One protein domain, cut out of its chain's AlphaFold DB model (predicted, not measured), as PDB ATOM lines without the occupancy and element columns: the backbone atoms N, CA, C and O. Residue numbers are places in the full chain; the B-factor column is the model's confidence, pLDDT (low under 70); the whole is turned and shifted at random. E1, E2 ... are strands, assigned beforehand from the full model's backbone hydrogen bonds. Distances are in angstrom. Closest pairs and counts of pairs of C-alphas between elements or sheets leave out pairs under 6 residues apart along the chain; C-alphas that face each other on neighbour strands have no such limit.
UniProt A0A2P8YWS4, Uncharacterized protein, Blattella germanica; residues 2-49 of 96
ATOM      1  N   TYR A   2      43.281  35.010  44.649       84.75
ATOM      2  CA  TYR A   2      43.189  33.715  45.327       84.75
ATOM      3  C   TYR A   2      44.197  32.736  44.721       84.75
ATOM      4  O   TYR A   2      44.340  32.701  43.505       84.75
ATOM      5  N   ASP A   3      44.830  31.904  45.547       85.56
ATOM      6  CA  ASP A   3      45.768  30.873  45.062       85.56
ATOM      7  C   ASP A   3      45.058  29.677  44.417       85.56
ATOM      8  O   ASP A   3      45.657  28.883  43.700       85.56
ATOM      9  N   SER A   4      43.777  29.493  44.730       87.94
ATOM     10  CA  SER A   4      42.949  28.432  44.170       87.94
ATOM     11  C   SER A   4      41.477  28.754  44.386       87.94
ATOM     12  O   SER A   4      41.099  29.355  45.393       87.94
ATOM     13  N   ILE A   5      40.666  28.316  43.427       91.62
ATOM     14  CA  ILE A   5      39.211  28.490  43.387       91.62
ATOM     15  C   ILE A   5      38.445  27.325  44.030       91.62
ATOM     16  O   ILE A   5      37.228  27.253  43.915       91.62
ATOM     17  N   ARG A   6      39.134  26.381  44.686       92.56
ATOM     18  CA  ARG A   6      38.483  25.220  45.309       92.56
ATOM     19  C   ARG A   6      37.616  25.673  46.499       92.56
ATOM     20  O   ARG A   6      38.193  26.232  47.442       92.56
ATOM     21  N   PRO A   7      36.298  25.386  46.505       91.56
ATOM     22  CA  PRO A   7      35.417  25.762  47.610       91.56
ATOM     23  C   PRO A   7      35.744  24.994  48.891       91.56
ATOM     24  O   PRO A   7      35.776  25.559  49.976       91.56
ATOM     25  N   GLY A   8      36.048  23.708  48.755       90.38
ATOM     26  CA  GLY A   8      36.405  22.818  49.845       90.38
ATOM     27  C   GLY A   8      37.855  22.884  50.307       90.38
ATOM     28  O   GLY A   8      38.769  23.247  49.551       90.38
ATOM     29  N   ARG A   9      38.086  22.436  51.544       85.12
ATOM     30  CA  ARG A   9      39.421  22.254  52.126       85.12
ATOM     31  C   ARG A   9      39.719  20.790  52.439       85.12
ATOM     32  O   ARG A   9      40.822  20.347  52.121       85.12
ATOM     33  N   VAL A  10      38.769  20.034  52.984       88.19
ATOM     34  CA  VAL A  10      38.975  18.640  53.412       88.19
ATOM     35  C   VAL A  10      38.509  17.624  52.366       88.19
ATOM     36  O   VAL A  10      38.011  17.986  51.297       88.19
ATOM     37  N   VAL A  11      38.760  16.342  52.632       81.81
ATOM     38  CA  VAL A  11      38.246  15.226  51.826       81.81
ATOM     39  C   VAL A  11      36.719  15.210  51.952       81.81
ATOM     40  O   VAL A  11      36.206  15.410  53.048       81.81
ATOM     41  N   ASN A  12      36.019  14.987  50.838       89.06
ATOM     42  CA  ASN A  12      34.555  15.080  50.683       89.06
ATOM     43  C   ASN A  12      33.960  16.497  50.638       89.06
ATOM     44  O   ASN A  12      32.765  16.626  50.383       89.06
ATOM     45  N   ASP A  13      34.756  17.557  50.811       91.50
ATOM     46  CA  ASP A  13      34.264  18.902  50.511       91.50
ATOM     47  C   ASP A  13      34.148  19.129  48.993       91.50
ATOM     48  O   ASP A  13      34.986  18.609  48.239       91.50
ATOM     49  N   PRO A  14      33.234  20.019  48.554       92.12
ATOM     50  CA  PRO A  14      33.104  20.416  47.160       92.12
ATOM     51  C   PRO A  14      34.439  20.836  46.545       92.12
ATOM     52  O   PRO A  14      35.226  21.616  47.093       92.12
ATOM     53  N   THR A  15      34.707  20.298  45.374       93.88
ATOM     54  CA  THR A  15      35.921  20.524  44.607       93.88
ATOM     55  C   THR A  15      35.661  21.506  43.467       93.88
ATOM     56  O   THR A  15      34.564  22.031  43.303       93.88
ATOM     57  N   VAL A  16      36.699  21.818  42.688       92.88
ATOM     58  CA  VAL A  16      36.580  22.779  41.579       92.88
ATOM     59  C   VAL A  16      35.572  22.304  40.525       92.88
ATOM     60  O   VAL A  16      34.890  23.131  39.933       92.88
ATOM     61  N   VAL A  17      35.437  20.988  40.324       94.56
ATOM     62  CA  VAL A  17      34.515  20.414  39.327       94.56
ATOM     63  C   VAL A  17      33.041  20.515  39.727       94.56
ATOM     64  O   VAL A  17      32.166  20.397  38.873       94.56
ATOM     65  N   ASP A  18      32.764  20.772  41.005       94.69
ATOM     66  CA  ASP A  18      31.404  20.917  41.524       94.69
ATOM     67  C   ASP A  18      30.855  22.342  41.326       94.69
ATOM     68  O   ASP A  18      29.662  22.583  41.505       94.69
ATOM     69  N   ILE A  19      31.710  23.298  40.940       95.62
ATOM     70  CA  ILE A  19      31.335  24.698  40.727       95.62
ATOM     71  C   ILE A  19      30.500  24.839  39.450       95.62
ATOM     72  O   ILE A  19      30.888  24.372  38.380       95.62
ATOM     73  N   ARG A  20      29.378  25.561  39.544       96.25
ATOM     74  CA  ARG A  20      28.494  25.869  38.403       96.25
ATOM     75  C   ARG A  20      28.636  27.287  37.887       96.25
ATOM     76  O   ARG A  20      28.507  27.516  36.690       96.25
ATOM     77  N   ALA A  21      28.922  28.228  38.778       96.50
ATOM     78  CA  ALA A  21      29.145  29.617  38.417       96.50
ATOM     79  C   ALA A  21      30.188  30.254  39.335       96.50
ATOM     80  O   ALA A  21      30.261  29.935  40.524       96.50
ATOM     81  N   LEU A  22      30.954  31.184  38.769       95.50
ATOM     82  CA  LEU A  22      31.887  32.055  39.472       95.50
ATOM     83  C   LEU A  22      31.518  33.504  39.181       95.50
ATOM     84  O   LEU A  22      31.229  33.857  38.038       95.50
ATOM     85  N   LYS A  23      31.563  34.341  40.212       94.56
ATOM     86  CA  LYS A  23      31.400  35.787  40.104       94.56
ATOM     87  C   LYS A  23      32.657  36.461  40.639       94.56
ATOM     88  O   LYS A  23      33.050  36.247  41.784       94.56
ATOM     89  N   TYR A  24      33.297  37.244  39.779       92.12
ATOM     90  CA  TYR A  24      34.485  38.026  40.103       92.12
ATOM     91  C   TYR A  24      34.050  39.446  40.438       92.12
ATOM     92  O   TYR A  24      33.458  40.118  39.594       92.12
ATOM     93  N   ASN A  25      34.330  39.894  41.658       89.00
ATOM     94  CA  ASN A  25      33.958  41.231  42.098       89.00
ATOM     95  C   ASN A  25      35.128  42.220  41.921       89.00
ATOM     96  O   ASN A  25      36.292  41.807  42.027       89.00
ATOM     97  N   PRO A  26      34.855  43.519  41.694       84.06
ATOM     98  CA  PRO A  26      35.887  44.550  41.538       84.06
ATOM     99  C   PRO A  26      36.846  44.666  42.731       84.06
ATOM    100  O   PRO A  26      38.009  45.022  42.564       84.06
ATOM    101  N   GLU A  27      36.395  44.300  43.931       83.12
ATOM    102  CA  GLU A  27      37.185  44.319  45.167       83.12
ATOM    103  C   GLU A  27      38.189  43.151  45.245       83.12
ATOM    104  O   GLU A  27      38.900  42.985  46.237       83.12
ATOM    105  N   GLY A  28      38.248  42.306  44.210       81.44
ATOM    106  CA  GLY A  28      39.154  41.162  44.134       81.44
ATOM    107  C   GLY A  28      38.694  39.951  44.948       81.44
ATOM    108  O   GLY A  28      39.504  39.052  45.205       81.44
ATOM    109  N   THR A  29      37.420  39.922  45.352       89.69
ATOM    110  CA  THR A  29      36.761  38.750  45.942       89.69
ATOM    111  C   THR A  29      36.153  37.864  44.854       89.69
ATOM    112  O   THR A  29      35.841  38.322  43.753       89.69
ATOM    113  N   ILE A  30      36.019  36.571  45.150       93.00
ATOM    114  CA  ILE A  30      35.375  35.598  44.263       93.00
ATOM    115  C   ILE A  30      34.200  34.984  45.015       93.00
ATOM    116  O   ILE A  30      34.355  34.542  46.155       93.00
ATOM    117  N   GLU A  31      33.045  34.929  44.365       95.12
ATOM    118  CA  GLU A  31      31.861  34.208  44.828       95.12
ATOM    119  C   GLU A  31      31.576  33.020  43.898       95.12
ATOM    120  O   GLU A  31      31.935  33.042  42.719       95.12
ATOM    121  N   PHE A  32      30.945  31.969  44.416       95.69
ATOM    122  CA  PHE A  32      30.680  30.733  43.681       95.69
ATOM    123  C   PHE A  32      29.270  30.192  43.943       95.69
ATOM    124  O   PHE A  32      28.640  30.529  44.947       95.69
ATOM    125  N   LYS A  33      28.806  29.323  43.039       97.31
ATOM    126  CA  LYS A  33      27.598  28.500  43.184       97.31
ATOM    127  C   LYS A  33      27.910  27.019  42.957       97.31
ATOM    128  O   LYS A  33      28.743  26.705  42.102       97.31
ATOM    129  N   LEU A  34      27.215  26.127  43.668       95.75
ATOM    130  CA  LEU A  34      27.278  24.668  43.458       95.75
ATOM    131  C   LEU A  34      26.043  24.127  42.723       95.75
ATOM    132  O   LEU A  34      26.159  23.158  41.977       95.75
ATOM    133  N   SER A  35      24.891  24.786  42.869       95.69
ATOM    134  CA  SER A  35      23.716  24.633  42.005       95.69
ATOM    135  C   SER A  35      23.403  25.943  41.275       95.69
ATOM    136  O   SER A  35      23.741  27.022  41.754       95.69
ATOM    137  N   PHE A  36      22.745  25.884  40.116       93.38
ATOM    138  CA  PHE A  36      22.327  27.099  39.401       93.38
ATOM    139  C   PHE A  36      21.283  27.911  40.181       93.38
ATOM    140  O   PHE A  36      21.308  29.145  40.120       93.38
ATOM    141  N   ASP A  37      20.453  27.213  40.959       96.38
ATOM    142  CA  ASP A  37      19.384  27.779  41.787       96.38
ATOM    143  C   ASP A  37      19.890  28.374  43.110       96.38
ATOM    144  O   ASP A  37      19.171  29.134  43.753       96.38
ATOM    145  N   ASP A  38      21.124  28.058  43.522       94.38
ATOM    146  CA  ASP A  38      21.697  28.586  44.762       94.38
ATOM    147  C   ASP A  38      22.038  30.073  44.633       94.38
ATOM    148  O   ASP A  38      22.413  30.560  43.562       94.38
ATOM    149  N   ASP A  39      22.038  30.788  45.754       96.81
ATOM    150  CA  ASP A  39      22.654  32.109  45.830       96.81
ATOM    151  C   ASP A  39      24.183  32.029  45.747       96.81
ATOM    152  O   ASP A  39      24.816  31.052  46.163       96.81
ATOM    153  N   PHE A  40      24.797  33.094  45.224       96.50
ATOM    154  CA  PHE A  40      26.250  33.237  45.239       96.50
ATOM    155  C   PHE A  40      26.762  33.299  46.678       96.50
ATOM    156  O   PHE A  40      26.258  34.062  47.502       96.50
ATOM    157  N   ARG A  41      27.797  32.514  46.973       94.88
ATOM    158  CA  ARG A  41      28.473  32.520  48.273       94.88
ATOM    159  C   ARG A  41      29.925  32.910  48.103       94.88
ATOM    160  O   ARG A  41      30.570  32.505  47.140       94.88
ATOM    161  N   LEU A  42      30.460  33.656  49.063       94.00
ATOM    162  CA  LEU A  42      31.870  34.021  49.068       94.00
ATOM    163  C   LEU A  42      32.744  32.762  49.117       94.00
ATOM    164  O   LEU A  42      32.518  31.869  49.938       94.00
ATOM    165  N   LEU A  43      33.761  32.698  48.258       92.81
ATOM    166  CA  LEU A  43      34.727  31.610  48.291       92.81
ATOM    167  C   LEU A  43      35.417  31.609  49.670       92.81
ATOM    168  O   LEU A  43      35.954  32.647  50.068       92.81
ATOM    169  N   PRO A  44      35.442  30.476  50.401       89.00
ATOM    170  CA  PRO A  44      35.889  30.405  51.796       89.00
ATOM    171  C   PRO A  44      37.422  30.375  51.893       89.00
ATOM    172  O   PRO A  44      38.042  29.479  52.467       89.00
ATOM    173  N   ARG A  45      38.061  31.360  51.270       85.31
ATOM    174  CA  ARG A  45      39.501  31.578  51.241       85.31
ATOM    175  C   ARG A  45      39.750  33.073  51.346       85.31
ATOM    176  O   ARG A  45      38.984  33.883  50.833       85.31
ATOM    177  N   ARG A  46      40.833  33.459  52.013       81.56
ATOM    178  CA  ARG A  46      41.200  34.871  52.099       81.56
ATOM    179  C   ARG A  46      41.886  35.284  50.791       81.56
ATOM    180  O   ARG A  46      42.905  34.676  50.457       81.56
ATOM    181  N   PRO A  47      41.382  36.290  50.055       80.62
ATOM    182  CA  PRO A  47      42.114  36.831  48.919       80.62
ATOM    183  C   PRO A  47      43.425  37.448  49.410       80.62
ATOM    184  O   PRO A  47      43.451  38.172  50.406       80.62
ATOM    185  N   ARG A  48      44.528  37.187  48.702       79.06
ATOM    186  CA  ARG A  48      45.769  37.940  48.903       79.06
ATOM    187  C   ARG A  48      45.560  39.367  48.417       79.06
ATOM    188  O   ARG A  48      44.979  39.560  47.345       79.06
ATOM    189  N   VAL A  49      46.058  40.346  49.164       72.75
ATOM    190  CA  VAL A  49      46.137  41.727  48.679       72.75
ATOM    191  C   VAL A  49      47.079  41.718  47.483       72.75
ATOM    192  O   VAL A  49      48.239  41.333  47.610       72.75
TER     193      VAL A  49
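This is residues 2 to 49 of the 96 residues of an uncharacterized protein of Blattella germanica (UniProt A0A2P8YWS4). There is little regular structure here: one small two-stranded hairpin, E1 and E2, in a flat tangle of loops. The chain after the hairpin folds back so that residues 41 to 42 pair antiparallel with residues 31 to 32 of E2. The printed part has 48 residues, no named helix and two antiparallel strands, E1 then E2; the class is all strand, with 8 residues in named elements. It is compact, radius of gyration of the C-alphas 10.5 A, spanning 29 by 25 by 13 A.

Residues 2 to 20 hold no named element. E1 is residues 21 to 24, 10.1 A long, beginning at C-alpha 21 (29.145, 29.617, 38.417). E2 is residues 30 to 33, 10.6 A long, ending at C-alpha 33 (27.598, 28.500, 43.184).

E1 and E2 form a hairpin, antiparallel at 164 degrees. N 23 and O 31 are within hydrogen-bond range at 2.8 A.

The farthest C-alphas, Val 11 and Pro 26, are 31.2 A apart. The printed part has no cut, the link E1 to E2 is tight, and no printed residue is under 70 in pLDDT.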